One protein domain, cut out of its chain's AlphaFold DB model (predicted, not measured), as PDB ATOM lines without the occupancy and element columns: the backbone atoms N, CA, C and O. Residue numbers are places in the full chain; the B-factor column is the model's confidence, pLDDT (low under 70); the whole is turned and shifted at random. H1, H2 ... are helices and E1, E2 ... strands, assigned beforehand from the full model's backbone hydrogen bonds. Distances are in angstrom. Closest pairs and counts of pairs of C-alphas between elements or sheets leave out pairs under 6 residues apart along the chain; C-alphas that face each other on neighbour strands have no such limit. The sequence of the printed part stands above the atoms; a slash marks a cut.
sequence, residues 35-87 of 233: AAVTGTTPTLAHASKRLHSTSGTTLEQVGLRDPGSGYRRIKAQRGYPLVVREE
ATOM      1  N   ALA A  35     241.035 207.870 200.064       37.66
ATOM      2  CA  ALA A  35     241.794 207.193 199.005       37.66
ATOM      3  C   ALA A  35     240.977 206.124 198.249       37.66
ATOM      4  O   ALA A  35     241.284 205.806 197.098       37.66
ATOM      5  N   ALA A  36     239.921 205.587 198.869       40.81
ATOM      6  CA  ALA A  36     239.000 204.660 198.212       40.81
ATOM      7  C   ALA A  36     238.040 205.378 197.245       40.81
ATOM      8  O   ALA A  36     237.632 204.793 196.245       40.81
ATOM      9  N   VAL A  37     237.724 206.653 197.505       45.53
ATOM     10  CA  VAL A  37     236.805 207.455 196.678       45.53
ATOM     11  C   VAL A  37     237.521 208.113 195.492       45.53
ATOM     12  O   VAL A  37     236.913 208.290 194.440       45.53
ATOM     13  N   THR A  38     238.821 208.412 195.598       45.69
ATOM     14  CA  THR A  38     239.598 209.024 194.500       45.69
ATOM     15  C   THR A  38     240.321 208.022 193.597       45.69
ATOM     16  O   THR A  38     240.885 208.416 192.580       45.69
ATOM     17  N   GLY A  39     240.302 206.719 193.905       44.88
ATOM     18  CA  GLY A  39     240.811 205.671 193.009       44.88
ATOM     19  C   GLY A  39     242.316 205.735 192.702       44.88
ATOM     20  O   GLY A  39     242.786 205.003 191.822       44.88
ATOM     21  N   THR A  40     243.073 206.572 193.415       45.72
ATOM     22  CA  THR A  40     244.524 206.731 193.284       45.72
ATOM     23  C   THR A  40     245.249 206.034 194.430       45.72
ATOM     24  O   THR A  40     246.036 206.640 195.151       45.72
ATOM     25  N   THR A  41     245.006 204.740 194.621       46.28
ATOM     26  CA  THR A  41     245.994 203.914 195.314       46.28
ATOM     27  C   THR A  41     247.107 203.592 194.305       46.28
ATOM     28  O   THR A  41     246.832 203.031 193.238       46.28
ATOM     29  N   PRO A  42     248.378 203.958 194.574       48.72
ATOM     30  CA  PRO A  42     249.494 203.755 193.639       48.72
ATOM     31  C   PRO A  42     249.700 202.275 193.275       48.72
ATOM     32  O   PRO A  42     250.256 201.956 192.225       48.72
ATOM     33  N   THR A  43     249.183 201.369 194.107       49.22
ATOM     34  CA  THR A  43     249.134 199.925 193.873       49.22
ATOM     35  C   THR A  43     248.316 199.546 192.635       49.22
ATOM     36  O   THR A  43     248.731 198.649 191.907       49.22
ATOM     37  N   LEU A  44     247.211 200.241 192.332       51.16
ATOM     38  CA  LEU A  44     246.349 199.906 191.186       51.16
ATOM     39  C   LEU A  44     246.940 200.400 189.865       51.16
ATOM     40  O   LEU A  44     246.832 199.710 188.855       51.16
ATOM     41  N   ALA A  45     247.588 201.569 189.873       49.78
ATOM     42  CA  ALA A  45     248.297 202.093 188.703       49.78
ATOM     43  C   ALA A  45     249.511 201.219 188.341       49.78
ATOM     44  O   ALA A  45     249.802 201.001 187.168       49.78
ATOM     45  N   HIS A  46     250.192 200.653 189.345       52.62
ATOM     46  CA  HIS A  46     251.256 199.676 189.112       52.62
ATOM     47  C   HIS A  46     250.738 198.333 188.594       52.62
ATOM     48  O   HIS A  46     251.490 197.617 187.944       52.62
ATOM     49  N   ALA A  47     249.490 197.967 188.888       58.59
ATOM     50  CA  ALA A  47     248.944 196.670 188.516       58.59
ATOM     51  C   ALA A  47     248.564 196.583 187.028       58.59
ATOM     52  O   ALA A  47     248.794 195.544 186.414       58.59
ATOM     53  N   SER A  48     248.063 197.669 186.425       58.03
ATOM     54  CA  SER A  48     247.806 197.723 184.975       58.03
ATOM     55  C   SER A  48     249.094 197.730 184.152       58.03
ATOM     56  O   SER A  48     249.128 197.145 183.076       58.03
ATOM     57  N   LYS A  49     250.181 198.308 184.683       62.75
ATOM     58  CA  LYS A  49     251.508 198.319 184.041       62.75
ATOM     59  C   LYS A  49     252.122 196.919 183.869       62.75
ATOM     60  O   LYS A  49     253.084 196.770 183.130       62.75
ATOM     61  N   ARG A  50     251.573 195.905 184.551       73.62
ATOM     62  CA  ARG A  50     251.992 194.492 184.465       73.62
ATOM     63  C   ARG A  50     251.299 193.718 183.342       73.62
ATOM     64  O   ARG A  50     251.519 192.516 183.220       73.62
ATOM     65  N   LEU A  51     250.400 194.362 182.605       85.12
ATOM     66  CA  LEU A  51     249.625 193.748 181.537       85.12
ATOM     67  C   LEU A  51     250.136 194.235 180.188       85.12
ATOM     68  O   LEU A  51     250.479 195.404 180.035       85.12
ATOM     69  N   HIS A  52     250.136 193.338 179.208       86.75
ATOM     70  CA  HIS A  52     250.437 193.671 177.823       86.75
ATOM     71  C   HIS A  52     249.349 194.569 177.220       86.75
ATOM     72  O   HIS A  52     249.643 195.578 176.589       86.75
ATOM     73  N   SER A  53     248.078 194.221 177.439       88.75
ATOM     74  CA  SER A  53     246.938 195.039 177.028       88.75
ATOM     75  C   SER A  53     245.718 194.725 177.885       88.75
ATOM     76  O   SER A  53     245.435 193.565 178.184       88.75
ATOM     77  N   THR A  54     244.980 195.763 178.275       90.31
ATOM     78  CA  THR A  54     243.678 195.638 178.946       90.31
ATOM     79  C   THR A  54     242.504 195.827 177.992       90.31
ATOM     80  O   THR A  54     241.368 195.543 178.377       90.31
ATOM     81  N   SER A  55     242.754 196.302 176.770       91.12
ATOM     82  CA  SER A  55     241.695 196.747 175.866       91.12
ATOM     83  C   SER A  55     240.766 195.604 175.466       91.12
ATOM     84  O   SER A  55     241.200 194.494 175.159       91.12
ATOM     85  N   GLY A  56     239.463 195.872 175.499       89.81
ATOM     86  CA  GLY A  56     238.412 194.899 175.239       89.81
ATOM     87  C   GLY A  56     238.140 193.930 176.392       89.81
ATOM     88  O   GLY A  56     237.333 193.021 176.218       89.81
ATOM     89  N   THR A  57     238.762 194.101 177.561       91.81
ATOM     90  CA  THR A  57     238.568 193.208 178.717       91.81
ATOM     91  C   THR A  57     237.892 193.920 179.887       91.81
ATOM     92  O   THR A  57     237.810 195.147 179.945       91.81
ATOM     93  N   THR A  58     237.467 193.149 180.887       91.25
ATOM     94  CA  THR A  58     236.947 193.691 182.153       91.25
ATOM     95  C   THR A  58     238.002 194.433 182.982       91.25
ATOM     96  O   THR A  58     237.655 195.124 183.939       91.25
ATOM     97  N   LEU A  59     239.284 194.330 182.614       90.75
ATOM     98  CA  LEU A  59     240.373 195.110 183.206       90.75
ATOM     99  C   LEU A  59     240.396 196.549 182.670       90.75
ATOM    100  O   LEU A  59     240.897 197.442 183.348       90.75
ATOM    101  N   GLU A  60     239.839 196.789 181.479       91.69
ATOM    102  CA  GLU A  60     239.605 198.134 180.942       91.69
ATOM    103  C   GLU A  60     238.307 198.716 181.508       91.69
ATOM    104  O   GLU A  60     238.318 199.789 182.119       91.69
ATOM    105  N   GLN A  61     237.193 197.992 181.363       93.25
ATOM    106  CA  GLN A  61     235.873 198.505 181.719       93.25
ATOM    107  C   GLN A  61     234.926 197.403 182.195       93.25
ATOM    108  O   GLN A  61     234.868 196.320 181.618       93.25
ATOM    109  N   VAL A  62     234.105 197.710 183.197       94.31
ATOM    110  CA  VAL A  62     233.004 196.852 183.663       94.31
ATOM    111  C   VAL A  62     231.665 197.569 183.544       94.31
ATOM    112  O   VAL A  62     231.602 198.795 183.492       94.31
ATOM    113  N   GLY A  63     230.578 196.803 183.487       93.19
ATOM    114  CA  GLY A  63     229.222 197.335 183.580       93.19
ATOM    115  C   GLY A  63     228.706 197.226 185.010       93.19
ATOM    116  O   GLY A  63     228.470 196.115 185.477       93.19
ATOM    117  N   LEU A  64     228.492 198.351 185.697       93.25
ATOM    118  CA  LEU A  64     227.840 198.375 187.013       93.25
ATOM    119  C   LEU A  64     226.469 199.042 186.917       93.25
ATOM    120  O   LEU A  64     226.227 199.888 186.057       93.25
ATOM    121  N   ARG A  65     225.555 198.641 187.799       93.19
ATOM    122  CA  ARG A  65     224.220 199.242 187.902       93.19
ATOM    123  C   ARG A  65     224.326 200.623 188.547       93.19
ATOM    124  O   ARG A  65     225.071 200.784 189.511       93.19
ATOM    125  N   ASP A  66     223.542 201.581 188.059       91.69
ATOM    126  CA  ASP A  66     223.346 202.857 188.755       91.69
ATOM    127  C   ASP A  66     222.803 202.640 190.190       91.69
ATOM    128  O   ASP A  66     222.142 201.629 190.445       91.69
ATOM    129  N   PRO A  67     223.046 203.561 191.142       89.25
ATOM    130  CA  PRO A  67     222.408 203.526 192.461       89.25
ATOM    131  C   PRO A  67     220.871 203.604 192.378       89.25
ATOM    132  O   PRO A  67     220.323 204.170 191.436       89.25
ATOM    133  N   GLY A  68     220.168 203.061 193.380       89.94
ATOM    134  CA  GLY A  68     218.697 203.087 193.475       89.94
ATOM    135  C   GLY A  68     218.052 201.698 193.534       89.94
ATOM    136  O   GLY A  68     218.752 200.694 193.696       89.94
ATOM    137  N   SER A  69     216.725 201.631 193.389       88.88
ATOM    138  CA  SER A  69     215.914 200.401 193.396       88.88
ATOM    139  C   SER A  69     215.206 200.167 192.048       88.88
ATOM    140  O   SER A  69     215.099 201.075 191.230       88.88
ATOM    141  N   GLY A  70     214.757 198.932 191.791       90.06
ATOM    142  CA  GLY A  70     214.047 198.565 190.557       90.06
ATOM    143  C   GLY A  70     214.946 198.341 189.331       90.06
ATOM    144  O   GLY A  70     216.102 197.919 189.457       90.06
ATOM    145  N   TYR A  71     214.394 198.590 188.136       86.12
ATOM    146  CA  TYR A  71     215.121 198.519 186.864       86.12
ATOM    147  C   TYR A  71     216.159 199.635 186.779       86.12
ATOM    148  O   TYR A  71     215.835 200.816 186.884       86.12
ATOM    149  N   ARG A  72     217.424 199.252 186.586       91.25
ATOM    150  CA  ARG A  72     218.564 200.174 186.639       91.25
ATOM    151  C   ARG A  72     219.398 200.062 185.385       91.25
ATOM    152  O   ARG A  72     219.645 198.965 184.881       91.25
ATOM    153  N   ARG A  73     219.869 201.211 184.912       91.50
ATOM    154  CA  ARG A  73     220.799 201.267 183.792       91.50
ATOM    155  C   ARG A  73     222.131 200.657 184.219       91.50
ATOM    156  O   ARG A  73     222.621 200.924 185.315       91.50
ATOM    157  N   ILE A  74     222.711 199.849 183.338       92.00
ATOM    158  CA  ILE A  74     224.101 199.418 183.454       92.00
ATOM    159  C   ILE A  74     224.955 200.483 182.767       92.00
ATOM    160  O   ILE A  74     224.741 200.788 181.591       92.00
ATOM    161  N   LYS A  75     225.895 201.072 183.503       93.81
ATOM    162  CA  LYS A  75     226.855 202.040 182.977       93.81
ATOM    163  C   LYS A  75     228.247 201.437 182.936       93.81
ATOM    164  O   LYS A  75     228.649 200.687 183.824       93.81
ATOM    165  N   ALA A  76     228.976 201.830 181.900       94.25
ATOM    166  CA  ALA A  76     230.416 201.687 181.828       94.25
ATOM    167  C   ALA A  76     231.068 202.302 183.072       94.25
ATOM    168  O   ALA A  76     230.763 203.438 183.433       94.25
ATOM    169  N   GLN A  77     231.946 201.548 183.718       92.56
ATOM    170  CA  GLN A  77     232.741 201.948 184.871       92.56
ATOM    171  C   GLN A  77     234.163 201.414 184.709       92.56
ATOM    172  O   GLN A  77     234.400 200.478 183.944       92.56
ATOM    173  N   ARG A  78     235.109 201.998 185.445       91.38
ATOM    174  CA  ARG A  78     236.508 201.558 185.455       91.38
ATOM    175  C   ARG A  78     236.603 200.059 185.756       91.38
ATOM    176  O   ARG A  78     235.968 199.593 186.697       91.38
ATOM    177  N   GLY A  79     237.428 199.346 184.987       88.94
ATOM    178  CA  GLY A  79     237.710 197.931 185.205       88.94
ATOM    179  C   GLY A  79     238.215 197.608 186.613       88.94
ATOM    180  O   GLY A  79     238.772 198.464 187.311       88.94
ATOM    181  N   TYR A  80     238.023 196.360 187.042       83.25
ATOM    182  CA  TYR A  80     238.486 195.941 188.362       83.25
ATOM    183  C   TYR A  80     240.015 195.982 188.425       83.25
ATOM    184  O   TYR A  80     240.686 195.432 187.547       83.25
ATOM    185  N   PRO A  81     240.594 196.615 189.455       80.69
ATOM    186  CA  PRO A  81     242.034 196.657 189.573       80.69
ATOM    187  C   PRO A  81     242.582 195.284 189.962       80.69
ATOM    188  O   PRO A  81     242.021 194.583 190.806       80.69
ATOM    189  N   LEU A  82     243.728 194.924 189.390       83.94
ATOM    190  CA  LEU A  82     244.440 193.720 189.797       83.94
ATOM    191  C   LEU A  82     245.123 193.941 191.148       83.94
ATOM    192  O   LEU A  82     245.814 194.938 191.360       83.94
ATOM    193  N   VAL A  83     244.955 192.978 192.052       84.12
ATOM    194  CA  VAL A  83     245.604 192.969 193.365       84.12
ATOM    195  C   VAL A  83     246.528 191.768 193.435       84.12
ATOM    196  O   VAL A  83     246.116 190.631 193.214       84.12
ATOM    197  N   VAL A  84     247.796 192.022 193.747       82.56
ATOM    198  CA  VAL A  84     248.760 190.952 193.989       82.56
ATOM    199  C   VAL A  84     248.566 190.429 195.409       82.56
ATOM    200  O   VAL A  84     248.681 191.185 196.370       82.56
ATOM    201  N   ARG A  85     248.280 189.133 195.524       87.69
ATOM    202  CA  ARG A  85     248.053 188.424 196.788       87.69
ATOM    203  C   ARG A  85     249.362 187.808 197.304       87.69
ATOM    204  O   ARG A  85     249.583 186.604 197.197       87.69
ATOM    205  N   GLU A  86     250.268 188.664 197.786       87.75
ATOM    206  CA  GLU A  86     251.601 188.273 198.296       87.75
ATOM    207  C   GLU A  86     251.537 187.387 199.557       87.75
ATOM    208  O   GLU A  86     252.538 186.780 199.939       87.75
ATOM    209  N   GLU A  87     250.373 187.289 200.206       91.50
ATOM    210  CA  GLU A  87     250.149 186.395 201.341       91.50
ATOM    211  C   GLU A  87     249.954 184.927 200.938       91.50
ATOM    212  O   GLU A  87     250.183 184.048 201.762       91.50
TER     213      GLU A  87
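AT A GLANCE: This is residues 35 to 87 of the 233 residues of an uncharacterized protein of Cutibacterium acnes JCM 18920 (UniProt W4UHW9). There is little regular structure here: the hairpin of E1 and E2 reaches out with its loop to one end, and two short helices, H1 and H2, lie toward the other. A long loop, residues 49 to 60, joins H2 to E1, and the tail after E2 runs back past H2. The 53 printed residues hold H1, H2, E1, E2 in that order; the class is mixed, with 21 residues in named elements. It is loose, radius of gyration of the C-alphas 13.5 A, spanning 39 by 27 by 21 A.

IN THESE COORDINATES: Find C-alpha 35 at (241.794, 207.193, 199.005), where H1, residues 35 to 38, begins. H2 follows at residues 42 to 48, 10.7 A long. E1, residues 61 to 65, runs 13.2 A; E2, residues 74 to 78, runs 12.7 A to C-alpha 78 at (236.508, 201.558, 185.455).

HOW THE PARTS SIT: Look at E1 and E2, an antiparallel hairpin at 138 degrees, with N 62 and O 77 2.9 A apart, within hydrogen-bond range. H1 and H2 are apart. In H2 every O i to N i+4 pair is within range; H1 is too short for one.

THE WHOLE: The farthest C-alphas, Tyr 71 and Glu 87, are 39.8 A apart. The printed part has no cut. Residues 35 to 49 have pLDDT under 70.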